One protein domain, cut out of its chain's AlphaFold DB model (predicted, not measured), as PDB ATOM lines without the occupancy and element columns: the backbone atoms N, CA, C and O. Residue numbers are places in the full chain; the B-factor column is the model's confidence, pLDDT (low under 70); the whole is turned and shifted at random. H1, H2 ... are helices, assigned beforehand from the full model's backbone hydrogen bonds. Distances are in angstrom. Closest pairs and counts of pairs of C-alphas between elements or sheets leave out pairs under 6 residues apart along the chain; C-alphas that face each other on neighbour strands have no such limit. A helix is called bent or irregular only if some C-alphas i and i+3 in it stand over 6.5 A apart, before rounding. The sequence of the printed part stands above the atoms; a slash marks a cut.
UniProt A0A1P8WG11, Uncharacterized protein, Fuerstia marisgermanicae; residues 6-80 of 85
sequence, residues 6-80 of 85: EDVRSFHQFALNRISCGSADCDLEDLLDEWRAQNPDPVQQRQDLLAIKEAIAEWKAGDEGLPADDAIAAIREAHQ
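AT A GLANCE: This is residues 6 to 80 of the 85 residues of an uncharacterized protein of Fuerstia marisgermanicae (UniProt A0A1P8WG11). An open, drawn-out chain of helices: the long helix H3 spans the gap between a crossed pair of helices, H1 and H2, at one end and the lone helix H4 at the other. H3 and H4 pack on no other helix, and the space between the two ends is empty, so that the outline is a wide, loose bracket. The printed part has 75 residues with four named helices, in the order H1, H2, H3, H4, and no named strand; the class is all helix. The whole is extended, with a radius of gyration of the C-alphas of 19.7 A, and the C-alphas span 50 by 27 by 21 A.

HOW THE PARTS SIT: The longest helix, H3, residues 42 to 60, touches no helix. It is apart from H2, residues 28 to 38, though a tight link of 3 residues joins them. H3 is also apart from H4, residues 68 to 78, which follows it after a short link of 7 residues; H4 too touches no helix. H2 touches H1, residues 6 to 20, and H1 does so with residues 11 to 15 alone. Their closest C-alphas are those of Phe 11 and Trp 35, 6.5 A apart. Their centres are 10.0 A apart, and they run opposite ways at a steep tilt of 66 degrees. H1 is apart from both H3 and H4, and H2 is apart from H4. In the backbones of H1, H2, H3 and H4, every O i to N i+4 pair is within hydrogen-bond range.

IN THESE COORDINATES: H3 has 19 residues, Pro 42 to Lys 60, and measures 26.9 A from first to last C-alpha, from (-33.478, -41.721, -9.439) to (-38.461, -21.321, -26.291). H2, Leu 28 to Gln 38, measures 15.5 A. H1, Glu 6 to Ser 20, measures 21.2 A and begins with C-alpha 6 at (-34.880, -51.647, 1.017). H4, Ala 68 to Ala 78, measures 15.2 A and ends with C-alpha 78 at (-50.240, -43.956, -37.005). None of the four helices is bent.

THE WHOLE: The two C-alphas farthest apart are those of Ser 20 and Glu 77, at 52.2 A, and the first and last printed C-alphas, of Glu 6 and Gln 80, are 43.4 A apart. Three stretches stand free: residues 40 to 54, of which 42 to 54 belong to H3; residues 56 to 62, of which 56 to 60 belong to H3; and residues 66 to 80, of which 68 to 78 belong to H4. The printed part has no cut, and no link is long; H1 and H2 are joined by a short link of 7 residues. The mean pLDDT of the printed part is 88.3, and residues 22 to 24, in that link, are under 70.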
ATOM      1  N   GLU A   6     -34.958 -53.004   0.481       87.25
ATOM      2  CA  GLU A   6     -34.880 -51.647   1.017       87.25
ATOM      3  C   GLU A   6     -36.151 -50.854   0.703       87.25
ATOM      4  O   GLU A   6     -36.711 -50.234   1.608       87.25
ATOM      5  N   ASP A   7     -36.672 -50.969  -0.522       86.38
ATOM      6  CA  ASP A   7     -37.936 -50.341  -0.929       86.38
ATOM      7  C   ASP A   7     -39.101 -50.825  -0.059       86.38
ATOM      8  O   ASP A   7     -39.872 -50.027   0.474       86.38
ATOM      9  N   VAL A   8     -39.189 -52.143   0.160       90.25
ATOM     10  CA  VAL A   8     -40.234 -52.749   1.001       90.25
ATOM     11  C   VAL A   8     -40.137 -52.249   2.444       90.25
ATOM     12  O   VAL A   8     -41.150 -51.929   3.068       90.25
ATOM     13  N   ARG A   9     -38.918 -52.154   2.987       92.88
ATOM     14  CA  ARG A   9     -38.690 -51.665   4.353       92.88
ATOM     15  C   ARG A   9     -39.034 -50.183   4.493       92.88
ATOM     16  O   ARG A   9     -39.657 -49.804   5.485       92.88
ATOM     17  N   SER A  10     -38.646 -49.374   3.509       91.62
ATOM     18  CA  SER A  10     -38.940 -47.941   3.449       91.62
ATOM     19  C   SER A  10     -40.447 -47.693   3.401       91.62
ATOM     20  O   SER A  10     -40.976 -46.942   4.224       91.62
ATOM     21  N   PHE A  11     -41.165 -48.405   2.525       92.19
ATOM     22  CA  PHE A  11     -42.622 -48.320   2.442       92.19
ATOM     23  C   PHE A  11     -43.304 -48.743   3.749       92.19
ATOM     24  O   PHE A  11     -44.179 -48.037   4.248       92.19
ATOM     25  N   HIS A  12     -42.873 -49.851   4.358       91.12
ATOM     26  CA  HIS A  12     -43.426 -50.302   5.635       91.12
ATOM     27  C   HIS A  12     -43.263 -49.248   6.744       91.12
ATOM     28  O   HIS A  12     -44.205 -48.968   7.486       91.12
ATOM     29  N   GLN A  13     -42.088 -48.617   6.841       91.62
ATOM     30  CA  GLN A  13     -41.849 -47.547   7.812       91.62
ATOM     31  C   GLN A  13     -42.718 -46.310   7.534       91.62
ATOM     32  O   GLN A  13     -43.254 -45.709   8.467       91.62
ATOM     33  N   PHE A  14     -42.886 -45.945   6.262       91.50
ATOM     34  CA  PHE A  14     -43.765 -44.857   5.844       91.50
ATOM     35  C   PHE A  14     -45.230 -45.119   6.221       91.50
ATOM     36  O   PHE A  14     -45.859 -44.275   6.864       91.50
ATOM     37  N   ALA A  15     -45.747 -46.307   5.900       90.12
ATOM     38  CA  ALA A  15     -47.125 -46.693   6.186       90.12
ATOM     39  C   ALA A  15     -47.420 -46.675   7.695       90.12
ATOM     40  O   ALA A  15     -48.431 -46.117   8.118       90.12
ATOM     41  N   LEU A  16     -46.508 -47.195   8.529       90.06
ATOM     42  CA  LEU A  16     -46.662 -47.153   9.988       90.06
ATOM     43  C   LEU A  16     -46.712 -45.721  10.541       90.06
ATOM     44  O   LEU A  16     -47.511 -45.441  11.438       90.06
ATOM     45  N   ASN A  17     -45.893 -44.814  10.002       87.75
ATOM     46  CA  ASN A  17     -45.920 -43.404  10.392       87.75
ATOM     47  C   ASN A  17     -47.250 -42.745  10.001       87.75
ATOM     48  O   ASN A  17     -47.850 -42.059  10.825       87.75
ATOM     49  N   ARG A  18     -47.745 -42.992   8.780       85.50
ATOM     50  CA  ARG A  18     -49.026 -42.448   8.299       85.50
ATOM     51  C   ARG A  18     -50.211 -42.928   9.139       85.50
ATOM     52  O   ARG A  18     -50.969 -42.099   9.644       85.50
ATOM     53  N   ILE A  19     -50.290 -44.234   9.404       83.88
ATOM     54  CA  ILE A  19     -51.314 -44.833  10.276       83.88
ATOM     55  C   ILE A  19     -51.261 -44.223  11.686       83.88
ATOM     56  O   ILE A  19     -52.295 -43.853  12.241       83.88
ATOM     57  N   SER A  20     -50.062 -44.055  12.254       79.50
ATOM     58  CA  SER A  20     -49.884 -43.475  13.595       79.50
ATOM     59  C   SER A  20     -50.271 -41.992  13.670       79.50
ATOM     60  O   SER A  20     -50.672 -41.518  14.732       79.50
ATOM     61  N   CYS A  21     -50.186 -41.257  12.557       70.81
ATOM     62  CA  CYS A  21     -50.599 -39.854  12.454       70.81
ATOM     63  C   CYS A  21     -52.107 -39.667  12.205       70.81
ATOM     64  O   CYS A  21     -52.556 -38.529  12.071       70.81
ATOM     65  N   GLY A  22     -52.897 -40.749  12.179       67.38
ATOM     66  CA  GLY A  22     -54.355 -40.673  12.100       67.38
ATOM     67  C   GLY A  22     -54.911 -40.449  10.693       67.38
ATOM     68  O   GLY A  22     -56.046 -39.995  10.571       67.38
ATOM     69  N   SER A  23     -54.165 -40.780   9.629       63.84
ATOM     70  CA  SER A  23     -54.683 -40.783   8.249       63.84
ATOM     71  C   SER A  23     -55.574 -42.010   7.990       63.84
ATOM     72  O   SER A  23     -55.281 -42.832   7.124       63.84
ATOM     73  N   ALA A  24     -56.624 -42.168   8.799       58.16
ATOM     74  CA  ALA A  24     -57.434 -43.384   8.908       58.16
ATOM     75  C   ALA A  24     -58.288 -43.717   7.667       58.16
ATOM     76  O   ALA A  24     -58.915 -44.771   7.653       58.16
ATOM     77  N   ASP A  25     -58.276 -42.863   6.640       70.69
ATOM     78  CA  ASP A  25     -59.111 -43.002   5.440       70.69
ATOM     79  C   ASP A  25     -58.325 -43.302   4.149       70.69
ATOM     80  O   ASP A  25     -58.944 -43.447   3.099       70.69
ATOM     81  N   CYS A  26     -56.990 -43.399   4.187       70.38
ATOM     82  CA  CYS A  26     -56.208 -43.775   3.002       70.38
ATOM     83  C   CYS A  26     -56.156 -45.296   2.864       70.38
ATOM     84  O   CYS A  26     -55.837 -45.997   3.833       70.38
ATOM     85  N   ASP A  27     -56.435 -45.807   1.668       85.69
ATOM     86  CA  ASP A  27     -56.236 -47.222   1.392       85.69
ATOM     87  C   ASP A  27     -54.742 -47.552   1.180       85.69
ATOM     88  O   ASP A  27     -53.853 -46.697   1.242       85.69
ATOM     89  N   LEU A  28     -54.431 -48.839   1.011       85.12
ATOM     90  CA  LEU A  28     -53.046 -49.278   0.835       85.12
ATOM     91  C   LEU A  28     -52.435 -48.771  -0.482       85.12
ATOM     92  O   LEU A  28     -51.224 -48.548  -0.527       85.12
ATOM     93  N   GLU A  29     -53.240 -48.625  -1.537       88.50
ATOM     94  CA  GLU A  29     -52.767 -48.148  -2.836       88.50
ATOM     95  C   GLU A  29     -52.455 -46.652  -2.774       88.50
ATOM     96  O   GLU A  29     -51.371 -46.252  -3.193       88.50
ATOM     97  N   ASP A  30     -53.305 -45.863  -2.115       87.12
ATOM     98  CA  ASP A  30     -53.081 -44.445  -1.839       87.12
ATOM     99  C   ASP A  30     -51.761 -44.223  -1.093       87.12
ATOM    100  O   ASP A  30     -50.952 -43.367  -1.459       87.12
ATOM    101  N   LEU A  31     -51.499 -45.023  -0.050       89.62
ATOM    102  CA  LEU A  31     -50.248 -44.944   0.709       89.62
ATOM    103  C   LEU A  31     -49.036 -45.311  -0.149       89.62
ATOM    104  O   LEU A  31     -47.964 -44.717   0.000       89.62
ATOM    105  N   LEU A  32     -49.177 -46.309  -1.021       89.12
ATOM    106  CA  LEU A  32     -48.100 -46.742  -1.901       89.12
ATOM    107  C   LEU A  32     -47.786 -45.685  -2.960       89.12
ATOM    108  O   LEU A  32     -46.611 -45.412  -3.218       89.12
ATOM    109  N   ASP A  33     -48.807 -45.065  -3.537       88.81
ATOM    110  CA  ASP A  33     -48.649 -44.002  -4.521       88.81
ATOM    111  C   ASP A  33     -48.070 -42.734  -3.887       88.81
ATOM    112  O   ASP A  33     -47.147 -42.130  -4.442       88.81
ATOM    113  N   GLU A  34     -48.501 -42.385  -2.674       89.62
ATOM    114  CA  GLU A  34     -47.914 -41.275  -1.924       89.62
ATOM    115  C   GLU A  34     -46.432 -41.523  -1.598       89.62
ATOM    116  O   GLU A  34     -45.596 -40.619  -1.715       89.62
ATOM    117  N   TRP A  35     -46.080 -42.755  -1.213       91.25
ATOM    118  CA  TRP A  35     -44.692 -43.134  -0.959       91.25
ATOM    119  C   TRP A  35     -43.847 -43.059  -2.232       91.25
ATOM    120  O   TRP A  35     -42.749 -42.500  -2.196       91.25
ATOM    121  N   ARG A  36     -44.357 -43.553  -3.366       88.94
ATOM    122  CA  ARG A  36     -43.678 -43.481  -4.672       88.94
ATOM    123  C   ARG A  36     -43.450 -42.045  -5.127       88.94
ATOM    124  O   ARG A  36     -42.378 -41.742  -5.643       88.94
ATOM    125  N   ALA A  37     -44.414 -41.155  -4.900       86.12
ATOM    126  CA  ALA A  37     -44.267 -39.736  -5.220       86.12
ATOM    127  C   ALA A  37     -43.125 -39.074  -4.427       86.12
ATOM    128  O   ALA A  37     -42.446 -38.183  -4.938       86.12
ATOM    129  N   GLN A  38     -42.885 -39.523  -3.190       86.81
ATOM    130  CA  GLN A  38     -41.802 -39.029  -2.330       86.81
ATOM    131  C   GLN A  38     -40.467 -39.749  -2.552       86.81
ATOM    132  O   GLN A  38     -39.415 -39.197  -2.231       86.81
ATOM    133  N   ASN A  39     -40.500 -40.957  -3.115       85.38
ATOM    134  CA  ASN A  39     -39.335 -41.795  -3.383       85.38
ATOM    135  C   ASN A  39     -39.286 -42.149  -4.877       85.38
ATOM    136  O   ASN A  39     -39.414 -43.323  -5.237       85.38
ATOM    137  N   PRO A  40     -39.144 -41.148  -5.765       81.19
ATOM    138  CA  PRO A  40     -39.069 -41.415  -7.189       81.19
ATOM    139  C   PRO A  40     -37.794 -42.201  -7.500       81.19
ATOM    140  O   PRO A  40     -36.731 -41.943  -6.932       81.19
ATOM    141  N   ASP A  41     -37.887 -43.134  -8.448       84.19
ATOM    142  CA  ASP A  41     -36.716 -43.826  -8.985       84.19
ATOM    143  C   ASP A  41     -35.715 -42.774  -9.516       84.19
ATOM    144  O   ASP A  41     -36.071 -42.002 -10.410       84.19
ATOM    145  N   PRO A  42     -34.463 -42.719  -9.019       82.50
ATOM    146  CA  PRO A  42     -33.478 -41.721  -9.439       82.50
ATOM    147  C   PRO A  42     -33.159 -41.741 -10.939       82.50
ATOM    148  O   PRO A  42     -32.690 -40.745 -11.502       82.50
ATOM    149  N   VAL A  43     -33.337 -42.883 -11.607       84.69
ATOM    150  CA  VAL A  43     -33.181 -42.979 -13.063       84.69
ATOM    151  C   VAL A  43     -34.371 -42.322 -13.749       84.69
ATOM    152  O   VAL A  43     -34.155 -41.428 -14.569       84.69
ATOM    153  N   GLN A  44     -35.590 -42.700 -13.361       84.38
ATOM    154  CA  GLN A  44     -36.823 -42.131 -13.903       84.38
ATOM    155  C   GLN A  44     -36.882 -40.620 -13.662       84.38
ATOM    156  O   GLN A  44     -37.062 -39.855 -14.599       84.38
ATOM    157  N   GLN A  45     -36.577 -40.167 -12.444       86.56
ATOM    158  CA  GLN A  45     -36.551 -38.749 -12.088       86.56
ATOM    159  C   GLN A  45     -35.597 -37.948 -12.983       86.56
ATOM    160  O   GLN A  45     -35.914 -36.836 -13.402       86.56
ATOM    161  N   ARG A  46     -34.413 -38.492 -13.298       88.69
ATOM    162  CA  ARG A  46     -33.474 -37.823 -14.214       88.69
ATOM    163  C   ARG A  46     -34.012 -37.760 -15.637       88.69
ATOM    164  O   ARG A  46     -33.822 -36.735 -16.284       88.69
ATOM    165  N   GLN A  47     -34.653 -38.824 -16.112       90.56
ATOM    166  CA  GLN A  47     -35.264 -38.864 -17.441       90.56
ATOM    167  C   GLN A  47     -36.424 -37.871 -17.548       90.56
ATOM    168  O   GLN A  47     -36.446 -37.076 -18.483       90.56
ATOM    169  N   ASP A  48     -37.304 -37.828 -16.549       89.75
ATOM    170  CA  ASP A  48     -38.429 -36.893 -16.496       89.75
ATOM    171  C   ASP A  48     -37.939 -35.438 -16.491       89.75
ATOM    172  O   ASP A  48     -38.424 -34.596 -17.248       89.75
ATOM    173  N   LEU A  49     -36.911 -35.135 -15.691       92.56
ATOM    174  CA  LEU A  49     -36.303 -33.803 -15.657       92.56
ATOM    175  C   LEU A  49     -35.639 -33.413 -16.982       92.56
ATOM    176  O   LEU A  49     -35.612 -32.226 -17.309       92.56
ATOM    177  N   LEU A  50     -35.065 -34.367 -17.717       94.38
ATOM    178  CA  LEU A  50     -34.513 -34.114 -19.048       94.38
ATOM    179  C   LEU A  50     -35.630 -33.825 -20.052       94.38
ATOM    180  O   LEU A  50     -35.574 -32.783 -20.696       94.38
ATOM    181  N   ALA A  51     -36.672 -34.657 -20.089       94.62
ATOM    182  CA  ALA A  51     -37.815 -34.477 -20.983       94.62
ATOM    183  C   ALA A  51     -38.503 -33.115 -20.776       94.62
ATOM    184  O   ALA A  51     -38.789 -32.401 -21.734       94.62
ATOM    185  N   ILE A  52     -38.698 -32.694 -19.521       94.44
ATOM    186  CA  ILE A  52     -39.259 -31.370 -19.210       94.44
ATOM    187  C   ILE A  52     -38.337 -30.249 -19.710       94.44
ATOM    188  O   ILE A  52     -38.807 -29.252 -20.256       94.44
ATOM    189  N   LYS A  53     -37.018 -30.378 -19.517       95.94
ATOM    190  CA  LYS A  53     -36.057 -29.365 -19.980       95.94
ATOM    191  C   LYS A  53     -36.033 -29.250 -21.499       95.94
ATOM    192  O   LYS A  53     -35.922 -28.132 -21.997       95.94
ATOM    193  N   GLU A  54     -36.123 -30.373 -22.198       95.62
ATOM    194  CA  GLU A  54     -36.197 -30.431 -23.657       95.62
ATOM    195  C   GLU A  54     -37.473 -29.753 -24.155       95.62
ATOM    196  O   GLU A  54     -37.369 -28.790 -24.909       95.62
ATOM    197  N   ALA A  55     -38.639 -30.109 -23.609       93.75
ATOM    198  CA  ALA A  55     -39.910 -29.475 -23.969       93.75
ATOM    199  C   ALA A  55     -39.901 -27.949 -23.731       93.75
ATOM    200  O   ALA A  55     -40.378 -27.170 -24.554       93.75
ATOM    201  N   ILE A  56     -39.305 -27.482 -22.625       95.25
ATOM    202  CA  ILE A  56     -39.135 -26.041 -22.367       95.25
ATOM    203  C   ILE A  56     -38.204 -25.395 -23.405       95.25
ATOM    204  O   ILE A  56     -38.403 -24.233 -23.768       95.25
ATOM    205  N   ALA A  57     -37.149 -26.090 -23.831       95.88
ATOM    206  CA  ALA A  57     -36.204 -25.577 -24.816       95.88
ATOM    207  C   ALA A  57     -36.835 -25.487 -26.212       95.88
ATOM    208  O   ALA A  57     -36.660 -24.466 -26.873       95.88
ATOM    209  N   GLU A  58     -37.603 -26.499 -26.613       94.69
ATOM    210  CA  GLU A  58     -38.384 -26.528 -27.855       94.69
ATOM    211  C   GLU A  58     -39.400 -25.386 -27.879       94.69
ATOM    212  O   GLU A  58     -39.401 -24.572 -28.804       94.69
ATOM    213  N   TRP A  59     -40.155 -25.220 -26.791       94.12
ATOM    214  CA  TRP A  59     -41.096 -24.112 -26.657       94.12
ATOM    215  C   TRP A  59     -40.422 -22.741 -26.788       94.12
ATOM    216  O   TRP A  59     -40.884 -21.862 -27.517       94.12
ATOM    217  N   LYS A  60     -39.259 -22.554 -26.150       95.12
ATOM    218  CA  LYS A  60     -38.461 -21.321 -26.291       95.12
ATOM    219  C   LYS A  60     -37.884 -21.122 -27.693       95.12
ATOM    220  O   LYS A  60     -37.604 -19.983 -28.059       95.12
ATOM    221  N   ALA A  61     -37.678 -22.197 -28.448       96.06
ATOM    222  CA  ALA A  61     -37.239 -22.154 -29.838       96.06
ATOM    223  C   ALA A  61     -38.389 -21.848 -30.818       96.06
ATOM    224  O   ALA A  61     -38.134 -21.695 -32.013       96.06
ATOM    225  N   GLY A  62     -39.620 -21.698 -30.316       94.75
ATOM    226  CA  GLY A  62     -40.805 -21.369 -31.106       94.75
ATOM    227  C   GLY A  62     -41.674 -22.574 -31.455       94.75
ATOM    228  O   GLY A  62     -42.537 -22.444 -32.318       94.75
ATOM    229  N   ASP A  63     -41.457 -23.727 -30.819       92.62
ATOM    230  CA  ASP A  63     -42.390 -24.846 -30.916       92.62
ATOM    231  C   ASP A  63     -43.642 -24.564 -30.071       92.62
ATOM    232  O   ASP A  63     -43.590 -24.481 -28.844       92.62
ATOM    233  N   GLU A  64     -44.787 -24.385 -30.722       89.69
ATOM    234  CA  GLU A  64     -46.078 -24.183 -30.051       89.69
ATOM    235  C   GLU A  64     -46.844 -25.501 -29.852       89.69
ATOM    236  O   GLU A  64     -47.957 -25.510 -29.320       89.69
ATOM    237  N   GLY A  65     -46.245 -26.625 -30.254       88.06
ATOM    238  CA  GLY A  65     -46.897 -27.918 -30.342       88.06
ATOM    239  C   GLY A  65     -47.841 -28.003 -31.543       88.06
ATOM    240  O   GLY A  65     -47.686 -27.324 -32.558       88.06
ATOM    241  N   LEU A  66     -48.841 -28.874 -31.427       91.94
ATOM    242  CA  LEU A  66     -49.852 -29.105 -32.454       91.94
ATOM    243  C   LEU A  66     -51.245 -28.951 -31.824       91.94
ATOM    244  O   LEU A  66     -51.423 -29.335 -30.661       91.94
ATOM    245  N   PRO A  67     -52.257 -28.449 -32.555       94.31
ATOM    246  CA  PRO A  67     -53.630 -28.500 -32.080       94.31
ATOM    247  C   PRO A  67     -54.042 -29.925 -31.695       94.31
ATOM    248  O   PRO A  67     -53.671 -30.901 -32.352       94.31
ATOM    249  N   ALA A  68     -54.828 -30.047 -30.624       91.00
ATOM    250  CA  ALA A  68     -55.189 -31.346 -30.060       91.00
ATOM    251  C   ALA A  68     -55.888 -32.262 -31.079       91.00
ATOM    252  O   ALA A  68     -55.576 -33.447 -31.145       91.00
ATOM    253  N   ASP A  69     -56.787 -31.715 -31.902       93.69
ATOM    254  CA  ASP A  69     -57.502 -32.481 -32.929       93.69
ATOM    255  C   ASP A  69     -56.555 -33.036 -34.001       93.69
ATOM    256  O   ASP A  69     -56.677 -34.203 -34.384       93.69
ATOM    257  N   ASP A  70     -55.568 -32.242 -34.421       94.06
ATOM    258  CA  ASP A  70     -54.555 -32.658 -35.393       94.06
ATOM    259  C   ASP A  70     -53.650 -33.748 -34.798       94.06
ATOM    260  O   ASP A  70     -53.327 -34.733 -35.464       94.06
ATOM    261  N   ALA A  71     -53.298 -33.629 -33.513       92.38
ATOM    262  CA  ALA A  71     -52.484 -34.620 -32.817       92.38
ATOM    263  C   ALA A  71     -53.247 -35.943 -32.663       92.38
ATOM    264  O   ALA A  71     -52.707 -37.019 -32.919       92.38
ATOM    265  N   ILE A  72     -54.533 -35.873 -32.306       92.62
ATOM    266  CA  ILE A  72     -55.421 -37.037 -32.215       92.62
ATOM    267  C   ILE A  72     -55.577 -37.705 -33.585       92.62
ATOM    268  O   ILE A  72     -55.539 -38.935 -33.668       92.62
ATOM    269  N   ALA A  73     -55.748 -36.924 -34.655       91.38
ATOM    270  CA  ALA A  73     -55.841 -37.446 -36.015       91.38
ATOM    271  C   ALA A  73     -54.556 -38.188 -36.418       91.38
ATOM    272  O   ALA A  73     -54.636 -39.342 -36.843       91.38
ATOM    273  N   ALA A  74     -53.388 -37.582 -36.183       90.25
ATOM    274  CA  ALA A  74     -52.089 -38.188 -36.467       90.25
ATOM    275  C   ALA A  74     -51.862 -39.490 -35.676       90.25
ATOM    276  O   ALA A  74     -51.424 -40.494 -36.237       90.25
ATOM    277  N   ILE A  75     -52.218 -39.518 -34.386       92.38
ATOM    278  CA  ILE A  75     -52.123 -40.723 -33.545       92.38
ATOM    279  C   ILE A  75     -53.048 -41.825 -34.076       92.38
ATOM    280  O   ILE A  75     -52.645 -42.985 -34.175       92.38
ATOM    281  N   ARG A  76     -54.290 -41.491 -34.445       90.94
ATOM    282  CA  ARG A  76     -55.238 -42.474 -34.991       90.94
ATOM    283  C   ARG A  76     -54.740 -43.086 -36.290       90.94
ATOM    284  O   ARG A  76     -54.854 -44.299 -36.457       90.94
ATOM    285  N   GLU A  77     -54.186 -42.266 -37.178       91.44
ATOM    286  CA  GLU A  77     -53.594 -42.719 -38.436       91.44
ATOM    287  C   GLU A  77     -52.386 -43.632 -38.183       91.44
ATOM    288  O   GLU A  77     -52.357 -44.762 -38.674       91.44
ATOM    289  N   ALA A  78     -51.447 -43.199 -37.336       91.50
ATOM    290  CA  ALA A  78     -50.240 -43.956 -37.005       91.50
ATOM    291  C   ALA A  78     -50.536 -45.325 -36.365       91.50
ATOM    292  O   ALA A  78     -49.806 -46.290 -36.593       91.50
ATOM    293  N   HIS A  79     -51.620 -45.424 -35.588       91.25
ATOM    294  CA  HIS A  79     -51.991 -46.634 -34.850       91.25
ATOM    295  C   HIS A  79     -53.181 -47.405 -35.443       91.25
ATOM    296  O   HIS A  79     -53.653 -48.355 -34.820       91.25
ATOM    297  N   GLN A  80     -53.663 -47.035 -36.637       87.81
ATOM    298  CA  GLN A  80     -54.795 -47.688 -37.320       87.81
ATOM    299  C   GLN A  80     -56.063 -47.776 -36.449       87.81
ATOM    300  O   GLN A  80     -56.866 -48.707 -36.557       87.81
TER     301      GLN A  80